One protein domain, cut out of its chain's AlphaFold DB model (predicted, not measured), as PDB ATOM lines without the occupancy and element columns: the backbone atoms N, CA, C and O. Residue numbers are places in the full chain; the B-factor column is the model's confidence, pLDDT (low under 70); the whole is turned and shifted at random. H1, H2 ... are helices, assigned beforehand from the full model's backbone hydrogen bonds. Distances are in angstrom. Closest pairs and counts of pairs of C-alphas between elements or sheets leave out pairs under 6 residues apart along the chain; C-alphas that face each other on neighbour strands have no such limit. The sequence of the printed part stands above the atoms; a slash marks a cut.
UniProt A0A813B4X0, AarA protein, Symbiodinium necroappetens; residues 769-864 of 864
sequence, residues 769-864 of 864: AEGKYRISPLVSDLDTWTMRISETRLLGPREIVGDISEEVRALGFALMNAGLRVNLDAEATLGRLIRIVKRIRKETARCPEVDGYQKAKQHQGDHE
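AT A GLANCE: This is residues 769 to 864 of the 864 residues of the protein "AarA protein" of Symbiodinium necroappetens (UniProt A0A813B4X0). Three helices stand roughly at right angles to one another, H2 packing on both H1 and H3, and a long tail without named elements, residues 843 to 864, runs along the longest axis. The printed part has 96 residues, with H1, H2 and H3 in order, no named strand, and under half of its residues in named elements: all helix, compact, radius of gyration of the C-alphas 13.2 A, spans 42 by 31 by 22 A.

IN THESE COORDINATES: H1, residues 782 to 792, begins at C-alpha (-22.454, -7.952, 103.000) and is 15.8 A long. H2, residues 805 to 817, is 18.4 A long. H3, residues 827 to 842, is 22.6 A long and ends at C-alpha (-9.835, -9.140, 121.780).

HOW THE PARTS SIT: H1 touches residues 805 to 809 of H2, about perpendicular at 79 degrees; the closest C-alphas, Thr 786 and Ser 805, are 5.5 A apart. Residues 807 to 811 of H2 touch residues 830 to 837 of H3, only just about perpendicular at 73 degrees; the closest C-alphas, Val 808 and Leu 833, are 5.8 A apart. In H1, H2 and H3 every O i to N i+4 pair is within hydrogen-bond range.

THE WHOLE: The printed part has no cut. The link H1 to H2 is long. Residues 769 to 771, 797, 801 and 844 to 864 have pLDDT under 70.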
ATOM      1  N   ALA A 769     -15.712 -26.601  97.973       53.75
ATOM      2  CA  ALA A 769     -16.385 -25.308  98.098       53.75
ATOM      3  C   ALA A 769     -17.835 -25.322  97.557       53.75
ATOM      4  O   ALA A 769     -18.302 -24.344  96.984       53.75
ATOM      5  N   GLU A 770     -18.572 -26.422  97.735       55.94
ATOM      6  CA  GLU A 770     -19.972 -26.536  97.311       55.94
ATOM      7  C   GLU A 770     -20.902 -25.915  98.376       55.94
ATOM      8  O   GLU A 770     -21.414 -26.596  99.264       55.94
ATOM      9  N   GLY A 771     -21.077 -24.589  98.320       61.25
ATOM     10  CA  GLY A 771     -22.070 -23.828  99.094       61.25
ATOM     11  C   GLY A 771     -23.267 -23.382  98.250       61.25
ATOM     12  O   GLY A 771     -23.184 -23.340  97.022       61.25
ATOM     13  N   LYS A 772     -24.393 -23.026  98.885       74.19
ATOM     14  CA  LYS A 772     -25.532 -22.390  98.191       74.19
ATOM     15  C   LYS A 772     -25.216 -20.933  97.853       74.19
ATOM     16  O   LYS A 772     -25.754 -20.407  96.883       74.19
ATOM     17  N   TYR A 773     -24.379 -20.287  98.664       78.69
ATOM     18  CA  TYR A 773     -23.906 -18.923  98.448       78.69
ATOM     19  C   TYR A 773     -22.449 -18.950  98.000       78.69
ATOM     20  O   TYR A 773     -21.695 -19.833  98.396       78.69
ATOM     21  N   ARG A 774     -22.059 -17.974  97.179       80.31
ATOM     22  CA  ARG A 774     -20.689 -17.827  96.687       80.31
ATOM     23  C   ARG A 774     -20.222 -16.397  96.889       80.31
ATOM     24  O   ARG A 774     -20.921 -15.463  96.492       80.31
ATOM     25  N   ILE A 775     -19.044 -16.229  97.474       84.50
ATOM     26  CA  ILE A 775     -18.400 -14.923  97.582       84.50
ATOM     27  C   ILE A 775     -17.679 -14.598  96.274       84.50
ATOM     28  O   ILE A 775     -16.752 -15.292  95.867       84.50
ATOM     29  N   SER A 776     -18.076 -13.482  95.676       84.81
ATOM     30  CA  SER A 776     -17.376 -12.777  94.609       84.81
ATOM     31  C   SER A 776     -16.801 -11.480  95.187       84.81
ATOM     32  O   SER A 776     -17.540 -10.511  95.369       84.81
ATOM     33  N   PRO A 777     -15.505 -11.415  95.521       84.56
ATOM     34  CA  PRO A 777     -14.991 -10.456  96.506       84.56
ATOM     35  C   PRO A 777     -15.278  -8.969  96.255       84.56
ATOM     36  O   PRO A 777     -15.630  -8.251  97.186       84.56
ATOM     37  N   LEU A 778     -15.161  -8.514  95.003       79.56
ATOM     38  CA  LEU A 778     -15.392  -7.116  94.600       79.56
ATOM     39  C   LEU A 778     -16.850  -6.782  94.265       79.56
ATOM     40  O   LEU A 778     -17.118  -5.738  93.679       79.56
ATOM     41  N   VAL A 779     -17.776  -7.702  94.503       76.38
ATOM     42  CA  VAL A 779     -19.100  -7.637  93.879       76.38
ATOM     43  C   VAL A 779     -20.202  -8.064  94.843       76.38
ATOM     44  O   VAL A 779     -21.273  -7.464  94.877       76.38
ATOM     45  N   SER A 780     -19.933  -9.083  95.657       80.81
ATOM     46  CA  SER A 780     -20.833  -9.565  96.696       80.81
ATOM     47  C   SER A 780     -21.061  -8.500  97.770       80.81
ATOM     48  O   SER A 780     -20.122  -7.901  98.318       80.81
ATOM     49  N   ASP A 781     -22.333  -8.300  98.094       80.44
ATOM     50  CA  ASP A 781     -22.780  -7.485  99.216       80.44
ATOM     51  C   ASP A 781     -22.548  -8.189 100.561       80.44
ATOM     52  O   ASP A 781     -22.226  -9.378 100.629       80.44
ATOM     53  N   LEU A 782     -22.688  -7.435 101.652       83.50
ATOM     54  CA  LEU A 782     -22.454  -7.952 103.000       83.50
ATOM     55  C   LEU A 782     -23.384  -9.129 103.349       83.50
ATOM     56  O   LEU A 782     -22.971 -10.045 104.065       83.50
ATOM     57  N   ASP A 783     -24.603  -9.142 102.804       84.75
ATOM     58  CA  ASP A 783     -25.569 -10.228 102.986       84.75
ATOM     59  C   ASP A 783     -25.029 -11.537 102.386       84.75
ATOM     60  O   ASP A 783     -25.004 -12.566 103.062       84.75
ATOM     61  N   THR A 784     -24.493 -11.502 101.162       84.94
ATOM     62  CA  THR A 784     -23.869 -12.668 100.514       84.94
ATOM     63  C   THR A 784     -22.692 -13.210 101.326       84.94
ATOM     64  O   THR A 784     -22.591 -14.423 101.532       84.94
ATOM     65  N   TRP A 785     -21.820 -12.326 101.826       87.94
ATOM     66  CA  TRP A 785     -20.707 -12.706 102.704       87.94
ATOM     67  C   TRP A 785     -21.214 -13.375 103.990       87.94
ATOM     68  O   TRP A 785     -20.739 -14.449 104.358       87.94
ATOM     69  N   THR A 786     -22.227 -12.790 104.632       89.06
ATOM     70  CA  THR A 786     -22.854 -13.315 105.857       89.06
ATOM     71  C   THR A 786     -23.456 -14.697 105.634       89.06
ATOM     72  O   THR A 786     -23.237 -15.616 106.429       89.06
ATOM     73  N   MET A 787     -24.185 -14.881 104.534       87.69
ATOM     74  CA  MET A 787     -24.800 -16.162 104.209       87.69
ATOM     75  C   MET A 787     -23.743 -17.230 103.941       87.69
ATOM     76  O   MET A 787     -23.820 -18.309 104.527       87.69
ATOM     77  N   ARG A 788     -22.703 -16.920 103.157       88.44
ATOM     78  CA  ARG A 788     -21.609 -17.865 102.906       88.44
ATOM     79  C   ARG A 788     -20.868 -18.249 104.187       88.44
ATOM     80  O   ARG A 788     -20.671 -19.436 104.432       88.44
ATOM     81  N   ILE A 789     -20.512 -17.286 105.041       89.88
ATOM     82  CA  ILE A 789     -19.864 -17.575 106.332       89.88
ATOM     83  C   ILE A 789     -20.761 -18.479 107.188       89.88
ATOM     84  O   ILE A 789     -20.276 -19.447 107.775       89.88
ATOM     85  N   SER A 790     -22.070 -18.231 107.211       88.31
ATOM     86  CA  SER A 790     -23.028 -19.070 107.942       88.31
ATOM     87  C   SER A 790     -23.012 -20.531 107.465       88.31
ATOM     88  O   SER A 790     -23.066 -21.447 108.287       88.31
ATOM     89  N   GLU A 791     -22.889 -20.774 106.156       87.94
ATOM     90  CA  GLU A 791     -22.856 -22.130 105.586       87.94
ATOM     91  C   GLU A 791     -21.642 -22.947 106.013       87.94
ATOM     92  O   GLU A 791     -21.755 -24.161 106.182       87.94
ATOM     93  N   THR A 792     -20.502 -22.289 106.220       85.38
ATOM     94  CA  THR A 792     -19.260 -22.961 106.628       85.38
ATOM     95  C   THR A 792     -19.321 -23.542 108.041       85.38
ATOM     96  O   THR A 792     -18.507 -24.390 108.389       85.38
ATOM     97  N   ARG A 793     -20.268 -23.091 108.881       86.06
ATOM     98  CA  ARG A 793     -20.394 -23.492 110.299       86.06
ATOM     99  C   ARG A 793     -19.111 -23.282 111.121       86.06
ATOM    100  O   ARG A 793     -18.892 -23.966 112.117       86.06
ATOM    101  N   LEU A 794     -18.283 -22.311 110.733       86.12
ATOM    102  CA  LEU A 794     -17.028 -21.968 111.417       86.12
ATOM    103  C   LEU A 794     -17.228 -21.189 112.731       86.12
ATOM    104  O   LEU A 794     -16.271 -20.976 113.480       86.12
ATOM    105  N   LEU A 795     -18.456 -20.746 113.012       84.00
ATOM    106  CA  LEU A 795     -18.819 -20.031 114.234       84.00
ATOM    107  C   LEU A 795     -19.483 -20.948 115.259       84.00
ATOM    108  O   LEU A 795     -20.231 -21.864 114.921       84.00
ATOM    109  N   GLY A 796     -19.200 -20.689 116.534       77.62
ATOM    110  CA  GLY A 796     -19.793 -21.409 117.650       77.62
ATOM    111  C   GLY A 796     -21.283 -21.079 117.838       77.62
ATOM    112  O   GLY A 796     -21.751 -20.039 117.382       77.62
ATOM    113  N   PRO A 797     -22.041 -21.897 118.595       67.06
ATOM    114  CA  PRO A 797     -23.502 -21.776 118.719       67.06
ATOM    115  C   PRO A 797     -24.027 -20.454 119.306       67.06
ATOM    116  O   PRO A 797     -25.225 -20.197 119.252       67.06
ATOM    117  N   ARG A 798     -23.155 -19.656 119.935       71.06
ATOM    118  CA  ARG A 798     -23.482 -18.364 120.562       71.06
ATOM    119  C   ARG A 798     -22.955 -17.162 119.775       71.06
ATOM    120  O   ARG A 798     -23.163 -16.035 120.205       71.06
ATOM    121  N   GLU A 799     -22.235 -17.394 118.682       75.94
ATOM    122  CA  GLU A 799     -21.639 -16.341 117.862       75.94
ATOM    123  C   GLU A 799     -22.594 -15.992 116.713       75.94
ATOM    124  O   GLU A 799     -23.036 -16.875 115.977       75.94
ATOM    125  N   ILE A 800     -22.926 -14.706 116.565       73.75
ATOM    126  CA  ILE A 800     -23.811 -14.213 115.505       73.75
ATOM    127  C   ILE A 800     -22.947 -13.831 114.302       73.75
ATOM    128  O   ILE A 800     -22.019 -13.038 114.420       73.75
ATOM    129  N   VAL A 801     -23.246 -14.399 113.130       69.94
ATOM    130  CA  VAL A 801     -22.426 -14.212 111.918       69.94
ATOM    131  C   VAL A 801     -22.398 -12.751 111.470       69.94
ATOM    132  O   VAL A 801     -21.329 -12.238 111.153       69.94
ATOM    133  N   GLY A 802     -23.553 -12.079 111.512       70.81
ATOM    134  CA  GLY A 802     -23.675 -10.666 111.145       70.81
ATOM    135  C   GLY A 802     -22.759  -9.746 111.949       70.81
ATOM    136  O   GLY A 802     -22.367  -8.706 111.435       70.81
ATOM    137  N   ASP A 803     -22.339 -10.160 113.149       76.62
ATOM    138  CA  ASP A 803     -21.434  -9.358 113.957       76.62
ATOM    139  C   ASP A 803     -20.028  -9.307 113.368       76.62
ATOM    140  O   ASP A 803     -19.339  -8.367 113.694       76.62
ATOM    141  N   ILE A 804     -19.559 -10.277 112.573       85.88
ATOM    142  CA  ILE A 804     -18.153 -10.330 112.107       85.88
ATOM    143  C   ILE A 804     -17.977 -10.206 110.588       85.88
ATOM    144  O   ILE A 804     -16.846 -10.134 110.098       85.88
ATOM    145  N   SER A 805     -19.069 -10.284 109.823       88.69
ATOM    146  CA  SER A 805     -19.017 -10.346 108.359       88.69
ATOM    147  C   SER A 805     -18.342  -9.123 107.746       88.69
ATOM    148  O   SER A 805     -17.648  -9.247 106.737       88.69
ATOM    149  N   GLU A 806     -18.546  -7.950 108.345       88.25
ATOM    150  CA  GLU A 806     -18.004  -6.693 107.844       88.25
ATOM    151  C   GLU A 806     -16.484  -6.658 107.984       88.25
ATOM    152  O   GLU A 806     -15.788  -6.384 107.007       88.25
ATOM    153  N   GLU A 807     -15.944  -7.061 109.135       89.38
ATOM    154  CA  GLU A 807     -14.498  -7.136 109.333       89.38
ATOM    155  C   GLU A 807     -13.847  -8.232 108.487       89.38
ATOM    156  O   GLU A 807     -12.761  -8.028 107.947       89.38
ATOM    157  N   VAL A 808     -14.504  -9.388 108.318       92.31
ATOM    158  CA  VAL A 808     -14.005 -10.449 107.423       92.31
ATOM    159  C   VAL A 808     -13.923  -9.932 105.985       92.31
ATOM    160  O   VAL A 808     -12.916 -10.147 105.305       92.31
ATOM    161  N   ARG A 809     -14.950  -9.208 105.531       91.25
ATOM    162  CA  ARG A 809     -14.972  -8.563 104.216       91.25
ATOM    163  C   ARG A 809     -13.873  -7.507 104.101       91.25
ATOM    164  O   ARG A 809     -13.151  -7.501 103.106       91.25
ATOM    165  N   ALA A 810     -13.699  -6.665 105.118       89.44
ATOM    166  CA  ALA A 810     -12.666  -5.635 105.160       89.44
ATOM    167  C   ALA A 810     -11.248  -6.221 105.080       89.44
ATOM    168  O   ALA A 810     -10.423  -5.730 104.308       89.44
ATOM    169  N   LEU A 811     -10.977  -7.329 105.780       92.56
ATOM    170  CA  LEU A 811      -9.720  -8.068 105.628       92.56
ATOM    171  C   LEU A 811      -9.545  -8.609 104.204       92.56
ATOM    172  O   LEU A 811      -8.442  -8.549 103.665       92.56
ATOM    173  N   GLY A 812     -10.618  -9.082 103.565       93.25
ATOM    174  CA  GLY A 812     -10.603  -9.452 102.148       93.25
ATOM    175  C   GLY A 812     -10.133  -8.304 101.246       93.25
ATOM    176  O   GLY A 812      -9.267  -8.508 100.394       93.25
ATOM    177  N   PHE A 813     -10.635  -7.082 101.465       91.75
ATOM    178  CA  PHE A 813     -10.166  -5.884 100.756       91.75
ATOM    179  C   PHE A 813      -8.716  -5.528 101.086       91.75
ATOM    180  O   PHE A 813      -7.959  -5.212 100.169       91.75
ATOM    181  N   ALA A 814      -8.298  -5.631 102.349       93.31
ATOM    182  CA  ALA A 814      -6.911  -5.397 102.743       93.31
ATOM    183  C   ALA A 814      -5.948  -6.359 102.026       93.31
ATOM    184  O   ALA A 814      -4.935  -5.911 101.494       93.31
ATOM    185  N   LEU A 815      -6.290  -7.650 101.930       95.75
ATOM    186  CA  LEU A 815      -5.519  -8.643 101.173       95.75
ATOM    187  C   LEU A 815      -5.436  -8.276  99.681       95.75
ATOM    188  O   LEU A 815      -4.342  -8.229  99.118       95.75
ATOM    189  N   MET A 816      -6.573  -7.956  99.053       94.88
ATOM    190  CA  MET A 816      -6.636  -7.569  97.637       94.88
ATOM    191  C   MET A 816      -5.805  -6.314  97.331       94.88
ATOM    192  O   MET A 816      -5.040  -6.290  96.363       94.88
ATOM    193  N   ASN A 817      -5.927  -5.284  98.171       94.25
ATOM    194  CA  ASN A 817      -5.180  -4.029  98.068       94.25
ATOM    195  C   ASN A 817      -3.688  -4.202  98.356       94.25
ATOM    196  O   ASN A 817      -2.896  -3.362  97.944       94.25
ATOM    197  N   ALA A 818      -3.306  -5.262  99.063       95.19
ATOM    198  CA  ALA A 818      -1.923  -5.615  99.334       95.19
ATOM    199  C   ALA A 818      -1.305  -6.496  98.228       95.19
ATOM    200  O   ALA A 818      -0.139  -6.870  98.307       95.19
ATOM    201  N   GLY A 819      -2.073  -6.841  97.187       95.00
ATOM    202  CA  GLY A 819      -1.606  -7.682  96.084       95.00
ATOM    203  C   GLY A 819      -1.654  -9.186  96.375       95.00
ATOM    204  O   GLY A 819      -1.183  -9.976  95.555       95.00
ATOM    205  N   LEU A 820      -2.246  -9.598  97.500       94.94
ATOM    206  CA  LEU A 820      -2.448 -11.002  97.848       94.94
ATOM    207  C   LEU A 820      -3.677 -11.553  97.121       94.94
ATOM    208  O   LEU A 820      -4.736 -10.926  97.069       94.94
ATOM    209  N   ARG A 821      -3.540 -12.764  96.576       91.88
ATOM    210  CA  ARG A 821      -4.599 -13.447  95.829       91.88
ATOM    211  C   ARG A 821      -4.943 -14.733  96.557       91.88
ATOM    212  O   ARG A 821      -4.079 -15.586  96.727       91.88
ATOM    213  N   VAL A 822      -6.189 -14.831  97.000       92.25
ATOM    214  CA  VAL A 822      -6.705 -15.945  97.803       92.25
ATOM    215  C   VAL A 822      -8.124 -16.281  97.366       92.25
ATOM    216  O   VAL A 822      -8.852 -15.393  96.909       92.25
ATOM    217  N   ASN A 823      -8.522 -17.544  97.505       91.62
ATOM    218  CA  ASN A 823      -9.908 -17.971  97.348       91.62
ATOM    219  C   ASN A 823     -10.726 -17.554  98.583       91.62
ATOM    220  O   ASN A 823     -10.640 -18.194  99.631       91.62
ATOM    221  N   LEU A 824     -11.512 -16.480  98.469       91.12
ATOM    222  CA  LEU A 824     -12.325 -15.928  99.561       91.12
ATOM    223  C   LEU A 824     -13.648 -16.674  99.770       91.12
ATOM    224  O   LEU A 824     -14.370 -16.380 100.717       91.12
ATOM    225  N   ASP A 825     -13.948 -17.654  98.921       88.81
ATOM    226  CA  ASP A 825     -15.098 -18.538  99.077       88.81
ATOM    227  C   ASP A 825     -14.739 -19.857  99.789       88.81
ATOM    228  O   ASP A 825     -15.617 -20.584 100.259       88.81
ATOM    229  N   ALA A 826     -13.444 -20.176  99.897       88.44
ATOM    230  CA  ALA A 826     -12.965 -21.395 100.535       88.44
ATOM    231  C   ALA A 826     -13.134 -21.350 102.062       88.44
ATOM    232  O   ALA A 826     -12.717 -20.400 102.728       88.44
ATOM    233  N   GLU A 827     -13.656 -22.440 102.633       89.00
ATOM    234  CA  GLU A 827     -13.830 -22.602 104.084       89.00
ATOM    235  C   GLU A 827     -12.514 -22.395 104.848       89.00
ATOM    236  O   GLU A 827     -12.490 -21.710 105.869       89.00
ATOM    237  N   ALA A 828     -11.398 -22.919 104.331       88.62
ATOM    238  CA  ALA A 828     -10.086 -22.760 104.953       88.62
ATOM    239  C   ALA A 828      -9.659 -21.284 105.039       88.62
ATOM    240  O   ALA A 828      -9.169 -20.844 106.082       88.62
ATOM    241  N   THR A 829      -9.874 -20.510 103.972       91.94
ATOM    242  CA  THR A 829      -9.573 -19.074 103.940       91.94
ATOM    243  C   THR A 829     -10.484 -18.307 104.888       91.94
ATOM    244  O   THR A 829      -9.991 -17.555 105.729       91.94
ATOM    245  N   LEU A 830     -11.799 -18.542 104.824       92.69
ATOM    246  CA  LEU A 830     -12.770 -17.903 105.716       92.69
ATOM    247  C   LEU A 830     -12.466 -18.218 107.186       92.69
ATOM    248  O   LEU A 830     -12.468 -17.317 108.020       92.69
ATOM    249  N   GLY A 831     -12.090 -19.458 107.504       92.62
ATOM    250  CA  GLY A 831     -11.672 -19.856 108.847       92.62
ATOM    251  C   GLY A 831     -10.441 -19.101 109.337       92.62
ATOM    252  O   GLY A 831     -10.391 -18.695 110.499       92.62
ATOM    253  N   ARG A 832      -9.459 -18.845 108.465       93.62
ATOM    254  CA  ARG A 832      -8.299 -18.004 108.803       93.62
ATOM    255  C   ARG A 832      -8.718 -16.563 109.082       93.62
ATOM    256  O   ARG A 832      -8.366 -16.046 110.138       93.62
ATOM    257  N   LEU A 833      -9.511 -15.955 108.200       94.56
ATOM    258  CA  LEU A 833      -9.984 -14.577 108.369       94.56
ATOM    259  C   LEU A 833     -10.798 -14.404 109.655       94.56
ATOM    260  O   LEU A 833     -10.542 -13.485 110.426       94.56
ATOM    261  N   ILE A 834     -11.713 -15.329 109.948       93.69
ATOM    262  CA  ILE A 834     -12.518 -15.311 111.177       93.69
ATOM    263  C   ILE A 834     -11.624 -15.391 112.422       93.69
ATOM    264  O   ILE A 834     -11.868 -14.681 113.399       93.69
ATOM    265  N   ARG A 835     -10.574 -16.228 112.414       93.00
ATOM    266  CA  ARG A 835      -9.612 -16.299 113.530       93.00
ATOM    267  C   ARG A 835      -8.880 -14.970 113.734       93.00
ATOM    268  O   ARG A 835      -8.763 -14.539 114.880       93.00
ATOM    269  N   ILE A 836      -8.458 -14.318 112.649       93.00
ATOM    270  CA  ILE A 836      -7.803 -13.003 112.678       93.00
ATOM    271  C   ILE A 836      -8.747 -11.948 113.269       93.00
ATOM    272  O   ILE A 836      -8.390 -11.291 114.243       93.00
ATOM    273  N   VAL A 837      -9.986 -11.850 112.770       91.62
ATOM    274  CA  VAL A 837     -10.999 -10.911 113.295       91.62
ATOM    275  C   VAL A 837     -11.240 -11.134 114.789       91.62
ATOM    276  O   VAL A 837     -11.266 -10.183 115.572       91.62
ATOM    277  N   LYS A 838     -11.366 -12.394 115.222       89.12
ATOM    278  CA  LYS A 838     -11.551 -12.737 116.640       89.12
ATOM    279  C   LYS A 838     -10.369 -12.313 117.510       89.12
ATOM    280  O   LYS A 838     -10.592 -11.961 118.668       89.12
ATOM    281  N   ARG A 839      -9.134 -12.356 117.000       90.94
ATOM    282  CA  ARG A 839      -7.969 -11.814 117.712       90.94
ATOM    283  C   ARG A 839      -8.058 -10.294 117.799       90.94
ATOM    284  O   ARG A 839      -8.041  -9.776 118.910       90.94
ATOM    285  N   ILE A 840      -8.217  -9.610 116.665       87.06
ATOM    286  CA  ILE A 840      -8.243  -8.140 116.591       87.06
ATOM    287  C   ILE A 840      -9.283  -7.561 117.567       87.06
ATOM    288  O   ILE A 840      -8.984  -6.647 118.336       87.06
ATOM    289  N   ARG A 841     -10.475  -8.170 117.633       86.12
ATOM    290  CA  ARG A 841     -11.534  -7.791 118.585       86.12
ATOM    291  C   ARG A 841     -11.123  -7.927 120.053       86.12
ATOM    292  O   ARG A 841     -11.503  -7.090 120.866       86.12
ATOM    293  N   LYS A 842     -10.354  -8.961 120.410       85.19
ATOM    294  CA  LYS A 842      -9.835  -9.140 121.780       85.19
ATOM    295  C   LYS A 842      -8.778  -8.099 122.134       85.19
ATOM    296  O   LYS A 842      -8.665  -7.732 123.298       85.19
ATOM    297  N   GLU A 843      -8.032  -7.627 121.144       81.38
ATOM    298  CA  GLU A 843      -6.989  -6.608 121.293       81.38
ATOM    299  C   GLU A 843      -7.553  -5.179 121.279       81.38
ATOM    300  O   GLU A 843      -6.797  -4.218 121.386       81.38
ATOM    301  N   THR A 844      -8.882  -5.017 121.185       65.31
ATOM    302  CA  THR A 844      -9.590  -3.723 121.095       65.31
ATOM    303  C   THR A 844      -9.164  -2.844 119.910       65.31
ATOM    304  O   THR A 844      -9.477  -1.656 119.872       65.31
ATOM    305  N   ALA A 845      -8.490  -3.426 118.917       64.94
ATOM    306  CA  ALA A 845      -8.171  -2.758 117.664       64.94
ATOM    307  C   ALA A 845      -9.395  -2.783 116.731       64.94
ATOM    308  O   ALA A 845     -10.143  -3.761 116.683       64.94
ATOM    309  N   ARG A 846      -9.626  -1.689 115.998       65.38
ATOM    310  CA  ARG A 846     -10.744  -1.580 115.052       65.38
ATOM    311  C   ARG A 846     -10.286  -2.083 113.684       65.38
ATOM    312  O   ARG A 846      -9.268  -1.618 113.175       65.38
ATOM    313  N   CYS A 847     -11.020  -3.027 113.095       66.19
ATOM    314  CA  CYS A 847     -10.842  -3.347 111.677       66.19
ATOM    315  C   CYS A 847     -11.309  -2.158 110.822       66.19
ATOM    316  O   CYS A 847     -12.185  -1.413 111.268       66.19
ATOM    317  N   PRO A 848     -10.755  -1.968 109.614       66.00
ATOM    318  CA  PRO A 848     -11.260  -0.951 108.708       66.00
ATOM    319  C   PRO A 848     -12.726  -1.226 108.365       66.00
ATOM    320  O   PRO A 848     -13.133  -2.378 108.222       66.00
ATOM    321  N   GLU A 849     -13.502  -0.158 108.236       67.00
ATOM    322  CA  GLU A 849     -14.869  -0.222 107.728       67.00
ATOM    323  C   GLU A 849     -14.823  -0.132 106.204       67.00
ATOM    324  O   GLU A 849     -13.974   0.554 105.630       67.00
ATOM    325  N   VAL A 850     -15.710  -0.869 105.540       65.94
ATOM    326  CA  VAL A 850     -15.891  -0.762 104.092       65.94
ATOM    327  C   VAL A 850     -17.220  -0.065 103.881       65.94
ATOM    328  O   VAL A 850     -18.272  -0.699 103.992       65.94
ATOM    329  N   ASP A 851     -17.151   1.232 103.579       62.62
ATOM    330  CA  ASP A 851     -18.318   2.053 103.272       62.62
ATOM    331  C   ASP A 851     -19.172   1.378 102.199       62.62
ATOM    332  O   ASP A 851     -18.666   0.781 101.240       62.62
ATOM    333  N   GLY A 852     -20.485   1.465 102.419       57.03
ATOM    334  CA  GLY A 852     -21.517   0.692 101.744       57.03
ATOM    335  C   GLY A 852     -21.289   0.475 100.249       57.03
ATOM    336  O   GLY A 852     -20.883   1.362  99.505       57.03
ATOM    337  N   TYR A 853     -21.619  -0.735  99.799       60.09
ATOM    338  CA  TYR A 853     -21.672  -1.047  98.378       60.09
ATOM    339  C   TYR A 853     -22.963  -0.477  97.777       60.09
ATOM    340  O   TYR A 853     -24.057  -0.961  98.067       60.09
ATOM    341  N   GLN A 854     -22.828   0.559  96.954       51.56
ATOM    342  CA  GLN A 854     -23.920   1.327  96.353       51.56
ATOM    343  C   GLN A 854     -24.379   0.787  94.993       51.56
ATOM    344  O   GLN A 854     -25.414   1.223  94.489       51.56
ATOM    345  N   LYS A 855     -23.692  -0.216  94.415       46.88
ATOM    346  CA  LYS A 855     -24.251  -1.015  93.306       46.88
ATOM    347  C   LYS A 855     -25.327  -1.927  93.901       46.88
ATOM    348  O   LYS A 855     -25.087  -3.098  94.176       46.88
ATOM    349  N   ALA A 856     -26.466  -1.310  94.209       38.69
ATOM    350  CA  ALA A 856     -27.676  -1.857  94.802       38.69
ATOM    351  C   ALA A 856     -27.728  -3.383  94.725       38.69
ATOM    352  O   ALA A 856     -27.848  -3.884  93.609       38.69
ATOM    353  N   LYS A 857     -27.617  -4.074  95.878       38.78
ATOM    354  CA  LYS A 857     -27.835  -5.526  96.069       38.78
ATOM    355  C   LYS A 857     -27.939  -6.260  94.735       38.78
ATOM    356  O   LYS A 857     -29.038  -6.446  94.196       38.78
ATOM    357  N   GLN A 858     -26.780  -6.481  94.115       36.03
ATOM    358  CA  GLN A 858     -26.709  -7.045  92.776       36.03
ATOM    359  C   GLN A 858     -27.530  -8.333  92.758       36.03
ATOM    360  O   GLN A 858     -27.453  -9.092  93.717       36.03
ATOM    361  N   HIS A 859     -28.319  -8.528  91.699       37.94
ATOM    362  CA  HIS A 859     -29.261  -9.628  91.479       37.94
ATOM    363  C   HIS A 859     -28.785 -11.013  91.973       37.94
ATOM    364  O   HIS A 859     -28.453 -11.890  91.184       37.94
ATOM    365  N   GLN A 860     -28.876 -11.276  93.272       32.88
ATOM    366  CA  GLN A 860     -29.558 -12.479  93.708       32.88
ATOM    367  C   GLN A 860     -31.024 -12.151  93.474       32.88
ATOM    368  O   GLN A 860     -31.481 -11.110  93.931       32.88
ATOM    369  N   GLY A 861     -31.722 -12.919  92.641       31.06
ATOM    370  CA  GLY A 861     -33.118 -12.644  92.319       31.06
ATOM    371  C   GLY A 861     -33.965 -12.525  93.587       31.06
ATOM    372  O   GLY A 861     -34.434 -13.533  94.111       31.06
ATOM    373  N   ASP A 862     -34.174 -11.298  94.060       26.20
ATOM    374  CA  ASP A 862     -35.202 -10.970  95.033       26.20
ATOM    375  C   ASP A 862     -36.533 -11.088  94.289       26.20
ATOM    376  O   ASP A 862     -36.994 -10.187  93.588       26.20
ATOM    377  N   HIS A 863     -37.096 -12.291  94.354       29.69
ATOM    378  CA  HIS A 863     -38.424 -12.606  93.857       29.69
ATOM    379  C   HIS A 863     -39.461 -12.166  94.897       29.69
ATOM    380  O   HIS A 863     -39.986 -13.004  95.639       29.69
ATOM    381  N   GLU A 864     -39.715 -10.857  94.970       24.58
ATOM    382  CA  GLU A 864     -40.922 -10.317  95.616       24.58
ATOM    383  C   GLU A 864     -42.186 -10.591  94.791       24.58
ATOM    384  O   GLU A 864     -42.151 -10.422  93.547       24.58
TER     385      GLU A 864